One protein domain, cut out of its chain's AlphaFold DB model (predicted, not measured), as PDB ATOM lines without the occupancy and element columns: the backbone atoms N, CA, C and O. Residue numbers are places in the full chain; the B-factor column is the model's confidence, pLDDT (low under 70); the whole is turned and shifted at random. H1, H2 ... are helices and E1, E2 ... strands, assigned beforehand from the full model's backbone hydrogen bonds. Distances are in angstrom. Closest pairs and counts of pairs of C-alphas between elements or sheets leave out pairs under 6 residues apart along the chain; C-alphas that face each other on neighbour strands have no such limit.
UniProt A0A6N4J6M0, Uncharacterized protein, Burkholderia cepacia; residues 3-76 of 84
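What this domain is: This is residues 3 to 76 of the 84 residues of an uncharacterized protein of Burkholderia cepacia (UniProt A0A6N4J6M0). A twisted sheet of four strands makes one layer, and one long helix, H1, covers part of one of its faces, running along the strands over E2 and E3. The other face of the sheet has no named helix, and the long strands and H1 together make a rod, with the C-alphas spanning 41 by 19 by 16 A. The printed part has 74 residues, with four named strands and one named helix in the order E1, E2, E3, E4, H1; the strands stand side by side in the same order, antiparallel throughout. The class is mixed, helices and strands, and the whole is only just compact, close to loose, with a radius of gyration of the C-alphas of 13.3 A.

Where its parts are: Strand E2 is residues 15 to 25, 29.6 A from first to last C-alpha, and E3 is residues 28 to 38, 29.1 A long. E3 bends by 51 degrees at residue 32. Strand E1, residues 3 to 12, begins at C-alpha 3 at (146.464, 155.562, 158.302), measures 20.7 A and bends by 97 degrees at residue 9. Strand E4 is short, residues 44 to 47, 10.3 A. Helix H1, residues 55 to 75, runs 30.5 A from C-alpha 55 at (147.535, 135.556, 166.148) to C-alpha 75 at (147.136, 166.044, 165.591).

How they stand to each other: The strands form a meander, each the antiparallel neighbour of the one before. E2 and E3, the inner strands, form a hairpin at 162 degrees between their directions; N 19 and O 35 are 2.9 A apart and N 30 and O 23 2.8 A, both within hydrogen-bond range. On one edge, E1 forms a hairpin with E2 at 164 degrees, with N 4 and O 20 at 2.8 A. On the other edge, E4 forms a hairpin with E3 at 163 degrees, with N 34 and O 46 at 2.8 A. E1 and E4 are apart. H1 is on the sheet at a height over the sheet of 8.7 A, and on the local plane its line and that of E3 stand at 23 degrees. Its closest C-alphas to E2 are those of Phe 68 and Ala 21, 6.1 A apart, and to E3 those of Leu 65 and Ala 33, 6.9 A apart. In H1 every O i to N i+4 pair is within hydrogen-bond range.

The domain as a whole: The two C-alphas farthest apart are those of Pro 10 and Leu 55, at 42.2 A. The links E1 to E2, E2 to E3 and E3 to E4 are tight, and the link E4 to H1, with 7 residues between them, is short. The printed part has no cut. The mean pLDDT of the printed part is 93.4, and no printed residue is under 70.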
ATOM      1  N   ILE A   3     147.064 154.503 157.490       95.31
ATOM      2  CA  ILE A   3     146.464 155.562 158.302       95.31
ATOM      3  C   ILE A   3     146.082 156.706 157.368       95.31
ATOM      4  O   ILE A   3     146.941 157.395 156.821       95.31
ATOM      5  N   GLN A   4     144.784 156.911 157.195       96.31
ATOM      6  CA  GLN A   4     144.237 157.994 156.391       96.31
ATOM      7  C   GLN A   4     143.961 159.191 157.289       96.31
ATOM      8  O   GLN A   4     143.288 159.062 158.309       96.31
ATOM      9  N   VAL A   5     144.481 160.354 156.913       96.06
ATOM     10  CA  VAL A   5     144.289 161.612 157.639       96.06
ATOM     11  C   VAL A   5     143.682 162.605 156.666       96.06
ATOM     12  O   VAL A   5     144.259 162.862 155.613       96.06
ATOM     13  N   ASN A   6     142.536 163.164 157.028       95.38
ATOM     14  CA  ASN A   6     141.868 164.199 156.260       95.38
ATOM     15  C   ASN A   6     141.629 165.402 157.173       95.38
ATOM     16  O   ASN A   6     140.842 165.309 158.110       95.38
ATOM     17  N   LEU A   7     142.350 166.498 156.944       94.12
ATOM     18  CA  LEU A   7     142.182 167.743 157.691       94.12
ATOM     19  C   LEU A   7     141.346 168.711 156.857       94.12
ATOM     20  O   LEU A   7     141.538 168.810 155.647       94.12
ATOM     21  N   PHE A   8     140.431 169.415 157.510       92.50
ATOM     22  CA  PHE A   8     139.533 170.365 156.871       92.50
ATOM     23  C   PHE A   8     140.037 171.790 157.106       92.50
ATOM     24  O   PHE A   8     140.191 172.208 158.254       92.50
ATOM     25  N   ASP A   9     140.283 172.518 156.017       88.25
ATOM     26  CA  ASP A   9     140.610 173.944 156.035       88.25
ATOM     27  C   ASP A   9     139.699 174.697 155.042       88.25
ATOM     28  O   ASP A   9     139.862 174.534 153.827       88.25
ATOM     29  N   PRO A  10     138.697 175.464 155.520       87.50
ATOM     30  CA  PRO A  10     138.349 175.684 156.929       87.50
ATOM     31  C   PRO A  10     137.703 174.442 157.591       87.50
ATOM     32  O   PRO A  10     137.233 173.543 156.887       87.50
ATOM     33  N   PRO A  11     137.623 174.381 158.936       91.69
ATOM     34  CA  PRO A  11     136.902 173.324 159.645       91.69
ATOM     35  C   PRO A  11     135.433 173.201 159.214       91.69
ATOM     36  O   PRO A  11     134.761 174.190 158.912       91.69
ATOM     37  N   SER A  12     134.904 171.976 159.244       91.75
ATOM     38  CA  SER A  12     133.496 171.687 158.969       91.75
ATOM     39  C   SER A  12     132.696 171.707 160.273       91.75
ATOM     40  O   SER A  12     132.542 170.682 160.939       91.75
ATOM     41  N   GLY A  13     132.183 172.879 160.649       92.12
ATOM     42  CA  GLY A  13     131.510 173.059 161.938       92.12
ATOM     43  C   GLY A  13     132.501 172.892 163.093       92.12
ATOM     44  O   GLY A  13     133.509 173.588 163.134       92.12
ATOM     45  N   ASN A  14     132.237 171.954 164.007       92.38
ATOM     46  CA  ASN A  14     133.133 171.618 165.123       92.38
ATOM     47  C   ASN A  14     134.172 170.532 164.781       92.38
ATOM     48  O   ASN A  14     134.921 170.100 165.656       92.38
ATOM     49  N   VAL A  15     134.213 170.063 163.530       93.56
ATOM     50  CA  VAL A  15     135.136 169.019 163.078       93.56
ATOM     51  C   VAL A  15     136.251 169.646 162.249       93.56
ATOM     52  O   VAL A  15     136.009 170.200 161.178       93.56
ATOM     53  N   ARG A  16     137.497 169.511 162.708       94.62
ATOM     54  CA  ARG A  16     138.692 169.978 161.976       94.62
ATOM     55  C   ARG A  16     139.364 168.893 161.146       94.62
ATOM     56  O   ARG A  16     140.250 169.184 160.349       94.62
ATOM     57  N   GLY A  17     138.987 167.637 161.342       95.44
ATOM     58  CA  GLY A  17     139.523 166.551 160.542       95.44
ATOM     59  C   GLY A  17     139.113 165.178 161.028       95.44
ATOM     60  O   GLY A  17     138.414 165.020 162.025       95.44
ATOM     61  N   ILE A  18     139.569 164.175 160.296       96.62
ATOM     62  CA  ILE A  18     139.263 162.772 160.512       96.62
ATOM     63  C   ILE A  18     140.549 161.966 160.355       96.62
ATOM     64  O   ILE A  18     141.327 162.189 159.425       96.62
ATOM     65  N   VAL A  19     140.752 160.990 161.234       97.25
ATOM     66  CA  VAL A  19     141.813 159.986 161.110       97.25
ATOM     67  C   VAL A  19     141.168 158.609 161.063       97.25
ATOM     68  O   VAL A  19     140.314 158.298 161.882       97.25
ATOM     69  N   THR A  20     141.545 157.763 160.111       97.56
ATOM     70  CA  THR A  20     141.024 156.393 159.998       97.56
ATOM     71  C   THR A  20     142.173 155.411 159.845       97.56
ATOM     72  O   THR A  20     143.067 155.624 159.034       97.56
ATOM     73  N   ALA A  21     142.134 154.320 160.607       97.38
ATOM     74  CA  ALA A  21     143.088 153.226 160.496       97.38
ATOM     75  C   ALA A  21     142.464 152.035 159.769       97.38
ATOM     76  O   ALA A  21     141.420 151.513 160.179       97.38
ATOM     77  N   LEU A  22     143.132 151.586 158.709       95.88
ATOM     78  CA  LEU A  22     142.746 150.447 157.886       95.88
ATOM     79  C   LEU A  22     143.837 149.372 157.933       95.88
ATOM     80  O   LEU A  22     145.031 149.639 157.780       95.88
ATOM     81  N   VAL A  23     143.425 148.120 158.092       94.56
ATOM     82  CA  VAL A  23     144.309 146.953 157.989       94.56
ATOM     83  C   VAL A  23     143.836 146.034 156.876       94.56
ATOM     84  O   VAL A  23     142.639 145.813 156.697       94.56
ATOM     85  N   LEU A  24     144.783 145.472 156.129       91.88
ATOM     86  CA  LEU A  24     144.484 144.501 155.087       91.88
ATOM     87  C   LEU A  24     144.322 143.118 155.728       91.88
ATOM     88  O   LEU A  24     145.296 142.514 156.174       91.88
ATOM     89  N   ILE A  25     143.095 142.605 155.768       88.56
ATOM     90  CA  ILE A  25     142.777 141.271 156.285       88.56
ATOM     91  C   ILE A  25     142.074 140.490 155.181       88.56
ATOM     92  O   ILE A  25     141.006 140.885 154.716       88.56
ATOM     93  N   LYS A  26     142.659 139.357 154.765       84.88
ATOM     94  CA  LYS A  26     142.116 138.495 153.692       84.88
ATOM     95  C   LYS A  26     141.762 139.297 152.426       84.88
ATOM     96  O   LYS A  26     140.663 139.170 151.891       84.88
ATOM     97  N   SER A  27     142.683 140.164 152.003       85.06
ATOM     98  CA  SER A  27     142.543 141.038 150.826       85.06
ATOM     99  C   SER A  27     141.451 142.115 150.917       85.06
ATOM    100  O   SER A  27     141.155 142.760 149.916       85.06
ATOM    101  N   LYS A  28     140.853 142.338 152.095       88.00
ATOM    102  CA  LYS A  28     139.916 143.442 152.344       88.00
ATOM    103  C   LYS A  28     140.540 144.462 153.287       88.00
ATOM    104  O   LYS A  28     141.132 144.079 154.295       88.00
ATOM    105  N   ASN A  29     140.360 145.745 152.987       91.69
ATOM    106  CA  ASN A  29     140.676 146.820 153.924       91.69
ATOM    107  C   ASN A  29     139.582 146.878 154.987       91.69
ATOM    108  O   ASN A  29     138.418 147.143 154.684       91.69
ATOM    109  N   VAL A  30     139.954 146.584 156.227       93.69
ATOM    110  CA  VAL A  30     139.057 146.600 157.377       93.69
ATOM    111  C   VAL A  30     139.403 147.799 158.245       93.69
ATOM    112  O   VAL A  30     140.553 147.959 158.652       93.69
ATOM    113  N   ARG A  31     138.401 148.633 158.534       95.56
ATOM    114  CA  ARG A  31     138.525 149.744 159.481       95.56
ATOM    115  C   ARG A  31     138.661 149.201 160.892       95.56
ATOM    116  O   ARG A  31     137.773 148.492 161.357       95.56
ATOM    117  N   VAL A  32     139.762 149.555 161.552       96.44
ATOM    118  CA  VAL A  32     140.038 149.150 162.938       96.44
ATOM    119  C   VAL A  32     139.956 150.296 163.928       96.44
ATOM    120  O   VAL A  32     139.677 150.057 165.098       96.44
ATOM    121  N   ALA A  33     140.125 151.533 163.468       97.56
ATOM    122  CA  ALA A  33     139.877 152.715 164.279       97.56
ATOM    123  C   ALA A  33     139.462 153.909 163.422       97.56
ATOM    124  O   ALA A  33     139.781 153.985 162.230       97.56
ATOM    125  N   HIS A  34     138.754 154.835 164.050       97.56
ATOM    126  CA  HIS A  34     138.324 156.099 163.482       97.56
ATOM    127  C   HIS A  34     138.365 157.166 164.574       97.56
ATOM    128  O   HIS A  34     137.922 156.915 165.688       97.56
ATOM    129  N   ALA A  35     138.908 158.336 164.262       97.50
ATOM    130  CA  ALA A  35     138.880 159.500 165.130       97.50
ATOM    131  C   ALA A  35     138.286 160.686 164.384       97.50
ATOM    132  O   ALA A  35     138.727 161.009 163.277       97.50
ATOM    133  N   THR A  36     137.357 161.369 165.037       97.00
ATOM    134  CA  THR A  36     136.891 162.695 164.644       97.00
ATOM    135  C   THR A  36     137.682 163.718 165.445       97.00
ATOM    136  O   THR A  36     137.556 163.799 166.664       97.00
ATOM    137  N   LEU A  37     138.526 164.492 164.767       95.19
ATOM    138  CA  LEU A  37     139.281 165.572 165.387       95.19
ATOM    139  C   LEU A  37     138.360 166.779 165.548       95.19
ATOM    140  O   LEU A  37     137.892 167.344 164.555       95.19
ATOM    141  N   LEU A  38     138.129 167.187 166.792       93.81
ATOM    142  CA  LEU A  38     137.306 168.346 167.123       93.81
ATOM    143  C   LEU A  38     138.161 169.617 167.219       93.81
ATOM    144  O   LEU A  38     139.380 169.541 167.406       93.81
ATOM    145  N   THR A  39     137.536 170.777 167.019       90.44
ATOM    146  CA  THR A  39     138.181 172.099 167.125       90.44
ATOM    147  C   THR A  39     138.504 172.466 168.569       90.44
ATOM    148  O   THR A  39     139.626 172.870 168.857       90.44
ATOM    149  N   ASP A  40     137.539 172.259 169.465       87.50
ATOM    150  CA  ASP A  40     137.551 172.801 170.832       87.50
ATOM    151  C   ASP A  40     137.473 171.706 171.912       87.50
ATOM    152  O   ASP A  40     137.156 171.971 173.069       87.50
ATOM    153  N   ALA A  41     137.715 170.452 171.529       88.56
ATOM    154  CA  ALA A  41     137.651 169.297 172.413       88.56
ATOM    155  C   ALA A  41     138.646 168.215 171.975       88.56
ATOM    156  O   ALA A  41     139.205 168.262 170.875       88.56
ATOM    157  N   HIS A  42     138.834 167.219 172.841       91.06
ATOM    158  CA  HIS A  42     139.549 165.995 172.490       91.06
ATOM    159  C   HIS A  42     138.868 165.270 171.325       91.06
ATOM    160  O   HIS A  42     137.669 165.425 171.085       91.06
ATOM    161  N   ALA A  43     139.644 164.482 170.591       93.88
ATOM    162  CA  ALA A  43     139.133 163.676 169.502       93.88
ATOM    163  C   ALA A  43     138.120 162.643 170.017       93.88
ATOM    164  O   ALA A  43     138.354 161.973 171.023       93.88
ATOM    165  N   ASP A  44     137.020 162.474 169.289       95.25
ATOM    166  CA  ASP A  44     136.091 161.368 169.515       95.25
ATOM    167  C   ASP A  44     136.611 160.125 168.785       95.25
ATOM    168  O   ASP A  44     136.893 160.195 167.586       95.25
ATOM    169  N   ILE A  45     136.795 159.011 169.498       96.31
ATOM    170  CA  ILE A  45     137.512 157.826 169.008       96.31
ATOM    171  C   ILE A  45     136.608 156.591 169.052       96.31
ATOM    172  O   ILE A  45     136.171 156.148 170.111       96.31
ATOM    173  N   GLU A  46     136.439 155.953 167.894       97.19
ATOM    174  CA  GLU A  46     135.786 154.656 167.733       97.19
ATOM    175  C   GLU A  46     136.831 153.589 167.367       97.19
ATOM    176  O   GLU A  46     137.607 153.751 166.422       97.19
ATOM    177  N   VAL A  47     136.823 152.455 168.073       96.12
ATOM    178  CA  VAL A  47     137.668 151.290 167.765       96.12
ATOM    179  C   VAL A  47     136.789 150.110 167.362       96.12
ATOM    180  O   VAL A  47     135.848 149.743 168.061       96.12
ATOM    181  N   SER A  48     137.124 149.483 166.238       93.19
ATOM    182  CA  SER A  48     136.410 148.342 165.665       93.19
ATOM    183  C   SER A  48     137.338 147.130 165.582       93.19
ATOM    184  O   SER A  48     138.251 147.091 164.763       93.19
ATOM    185  N   VAL A  49     137.104 146.100 166.399       89.31
ATOM    186  CA  VAL A  49     137.929 144.879 166.376       89.31
ATOM    187  C   VAL A  49     137.283 143.814 165.478       89.31
ATOM    188  O   VAL A  49     136.157 143.383 165.751       89.31
ATOM    189  N   PRO A  50     137.961 143.345 164.412       87.56
ATOM    190  CA  PRO A  50     137.422 142.302 163.548       87.56
ATOM    191  C   PRO A  50     137.238 140.980 164.302       87.56
ATOM    192  O   PRO A  50     138.053 140.583 165.132       87.56
ATOM    193  N   LYS A  51     136.170 140.248 163.975       87.75
ATOM    194  CA  LYS A  51     135.903 138.929 164.568       87.75
ATOM    195  C   LYS A  51     136.774 137.854 163.905       87.75
ATOM    196  O   LYS A  51     136.971 137.884 162.692       87.75
ATOM    197  N   ARG A  52     137.184 136.841 164.681       89.25
ATOM    198  CA  ARG A  52     137.921 135.642 164.209       89.25
ATOM    199  C   ARG A  52     139.293 135.952 163.582       89.25
ATOM    200  O   ARG A  52     139.624 135.421 162.522       89.25
ATOM    201  N   LEU A  53     140.071 136.810 164.235       91.81
ATOM    202  CA  LEU A  53     141.482 137.026 163.908       91.81
ATOM    203  C   LEU A  53     142.317 135.810 164.330       91.81
ATOM    204  O   LEU A  53     142.035 135.190 165.356       91.81
ATOM    205  N   ASN A  54     143.343 135.475 163.552       93.88
ATOM    206  CA  ASN A  54     144.435 134.624 164.031       93.88
ATOM    207  C   ASN A  54     145.516 135.478 164.728       93.88
ATOM    208  O   ASN A  54     145.464 136.703 164.660       93.88
ATOM    209  N   LEU A  55     146.502 134.844 165.375       94.75
ATOM    210  CA  LEU A  55     147.535 135.556 166.148       94.75
ATOM    211  C   LEU A  55     148.290 136.611 165.325       94.75
ATOM    212  O   LEU A  55     148.349 137.765 165.736       94.75
ATOM    213  N   ALA A  56     148.763 136.256 164.127       92.50
ATOM    214  CA  ALA A  56     149.465 137.194 163.251       92.50
ATOM    215  C   ALA A  56     148.588 138.398 162.857       92.50
ATOM    216  O   ALA A  56     149.053 139.531 162.785       92.50
ATOM    217  N   GLN A  57     147.293 138.180 162.619       92.88
ATOM    218  CA  GLN A  57     146.361 139.265 162.313       92.88
ATOM    219  C   GLN A  57     146.082 140.144 163.534       92.88
ATOM    220  O   GLN A  57     145.931 141.353 163.380       92.88
ATOM    221  N   THR A  58     146.031 139.563 164.734       93.88
ATOM    222  CA  THR A  58     145.906 140.319 165.984       93.88
ATOM    223  C   THR A  58     147.098 141.252 166.175       93.88
ATOM    224  O   THR A  58     146.891 142.429 166.446       93.88
ATOM    225  N   GLU A  59     148.325 140.777 165.946       94.50
ATOM    226  CA  GLU A  59     149.538 141.605 166.023       94.50
ATOM    227  C   GLU A  59     149.493 142.784 165.042       94.50
ATOM    228  O   GLU A  59     149.787 143.920 165.417       94.50
ATOM    229  N   VAL A  60     149.041 142.544 163.805       93.06
ATOM    230  CA  VAL A  60     148.863 143.603 162.797       93.06
ATOM    231  C   VAL A  60     147.823 144.638 163.240       93.06
ATOM    232  O   VAL A  60     148.046 145.836 163.073       93.06
ATOM    233  N   VAL A  61     146.694 144.202 163.813       94.25
ATOM    234  CA  VAL A  61     145.668 145.116 164.344       94.25
ATOM    235  C   VAL A  61     146.228 145.932 165.510       94.25
ATOM    236  O   VAL A  61     146.052 147.147 165.532       94.25
ATOM    237  N   SER A  62     146.945 145.304 166.444       95.00
ATOM    238  CA  SER A  62     147.567 145.992 167.579       95.00
ATOM    239  C   SER A  62     148.581 147.048 167.137       95.00
ATOM    240  O   SER A  62     148.544 148.170 167.640       95.00
ATOM    241  N   ALA A  63     149.441 146.728 166.165       95.31
ATOM    242  CA  ALA A  63     150.393 147.685 165.604       95.31
ATOM    243  C   ALA A  63     149.682 148.879 164.943       95.31
ATOM    244  O   ALA A  63     150.040 150.028 165.199       95.31
ATOM    245  N   ALA A  64     148.621 148.622 164.170       95.19
ATOM    246  CA  ALA A  64     147.837 149.678 163.532       95.19
ATOM    247  C   ALA A  64     147.142 150.598 164.552       95.19
ATOM    248  O   ALA A  64     147.089 151.808 164.346       95.19
ATOM    249  N   LEU A  65     146.640 150.054 165.666       96.56
ATOM    250  CA  LEU A  65     146.043 150.852 166.746       96.56
ATOM    251  C   LEU A  65     147.082 151.723 167.468       96.56
ATOM    252  O   LEU A  65     146.782 152.866 167.825       96.56
ATOM    253  N   ALA A  66     148.301 151.216 167.658       96.31
ATOM    254  CA  ALA A  66     149.394 151.994 168.235       96.31
ATOM    255  C   ALA A  66     149.787 153.170 167.322       96.31
ATOM    256  O   ALA A  66     149.892 154.306 167.790       96.31
ATOM    257  N   GLU A  67     149.932 152.924 166.017       96.06
ATOM    258  CA  GLU A  67     150.246 153.967 165.035       96.06
ATOM    259  C   GLU A  67     149.118 155.002 164.916       96.06
ATOM    260  O   GLU A  67     149.370 156.207 164.944       96.06
ATOM    261  N   PHE A  68     147.864 154.546 164.873       96.88
ATOM    262  CA  PHE A  68     146.687 155.412 164.911       96.88
ATOM    263  C   PHE A  68     146.700 156.333 166.133       96.88
ATOM    264  O   PHE A  68     146.530 157.542 165.992       96.88
ATOM    265  N   THR A  69     146.961 155.780 167.320       95.88
ATOM    266  CA  THR A  69     147.022 156.548 168.572       95.88
ATOM    267  C   THR A  69     148.109 157.617 168.510       95.88
ATOM    268  O   THR A  69     147.865 158.770 168.866       95.88
ATOM    269  N   ALA A  70     149.303 157.265 168.022       95.56
ATOM    270  CA  ALA A  70     150.391 158.223 167.843       95.56
ATOM    271  C   ALA A  70     149.999 159.340 166.864       95.56
ATOM    272  O   ALA A  70     150.278 160.515 167.119       95.56
ATOM    273  N   ARG A  71     149.304 158.993 165.775       94.88
ATOM    274  CA  ARG A  71     148.872 159.966 164.773       94.88
ATOM    275  C   ARG A  71     147.806 160.912 165.310       94.88
ATOM    276  O   ARG A  71     147.966 162.118 165.152       94.88
ATOM    277  N   VAL A  72     146.770 160.393 165.967       95.00
ATOM    278  CA  VAL A  72     145.727 161.212 166.601       95.00
ATOM    279  C   VAL A  72     146.352 162.143 167.633       95.00
ATOM    280  O   VAL A  72     146.143 163.345 167.538       95.00
ATOM    281  N   ARG A  73     147.229 161.642 168.512       94.12
ATOM    282  CA  ARG A  73     147.935 162.470 169.503       94.12
ATOM    283  C   ARG A  73     148.776 163.579 168.872       94.12
ATOM    284  O   ARG A  73     148.818 164.679 169.399       94.12
ATOM    285  N   SER A  74     149.449 163.302 167.752       92.69
ATOM    286  CA  SER A  74     150.231 164.325 167.037       92.69
ATOM    287  C   SER A  74     149.367 165.427 166.423       92.69
ATOM    288  O   SER A  74     149.873 166.497 166.101       92.69
ATOM    289  N   LEU A  75     148.082 165.136 166.212       90.38
ATOM    290  CA  LEU A  75     147.136 166.044 165.591       90.38
ATOM    291  C   LEU A  75     146.258 166.727 166.624       90.38
ATOM    292  O   LEU A  75     145.834 167.839 166.345       90.38
ATOM    293  N   GLU A  76     145.937 166.103 167.759       82.69
ATOM    294  CA  GLU A  76     145.204 166.733 168.859       82.69
ATOM    295  C   GLU A  76     145.854 168.058 169.263       82.69
ATOM    296  O   GLU A  76     147.086 168.148 169.290       82.69
TER     297      GLU A  76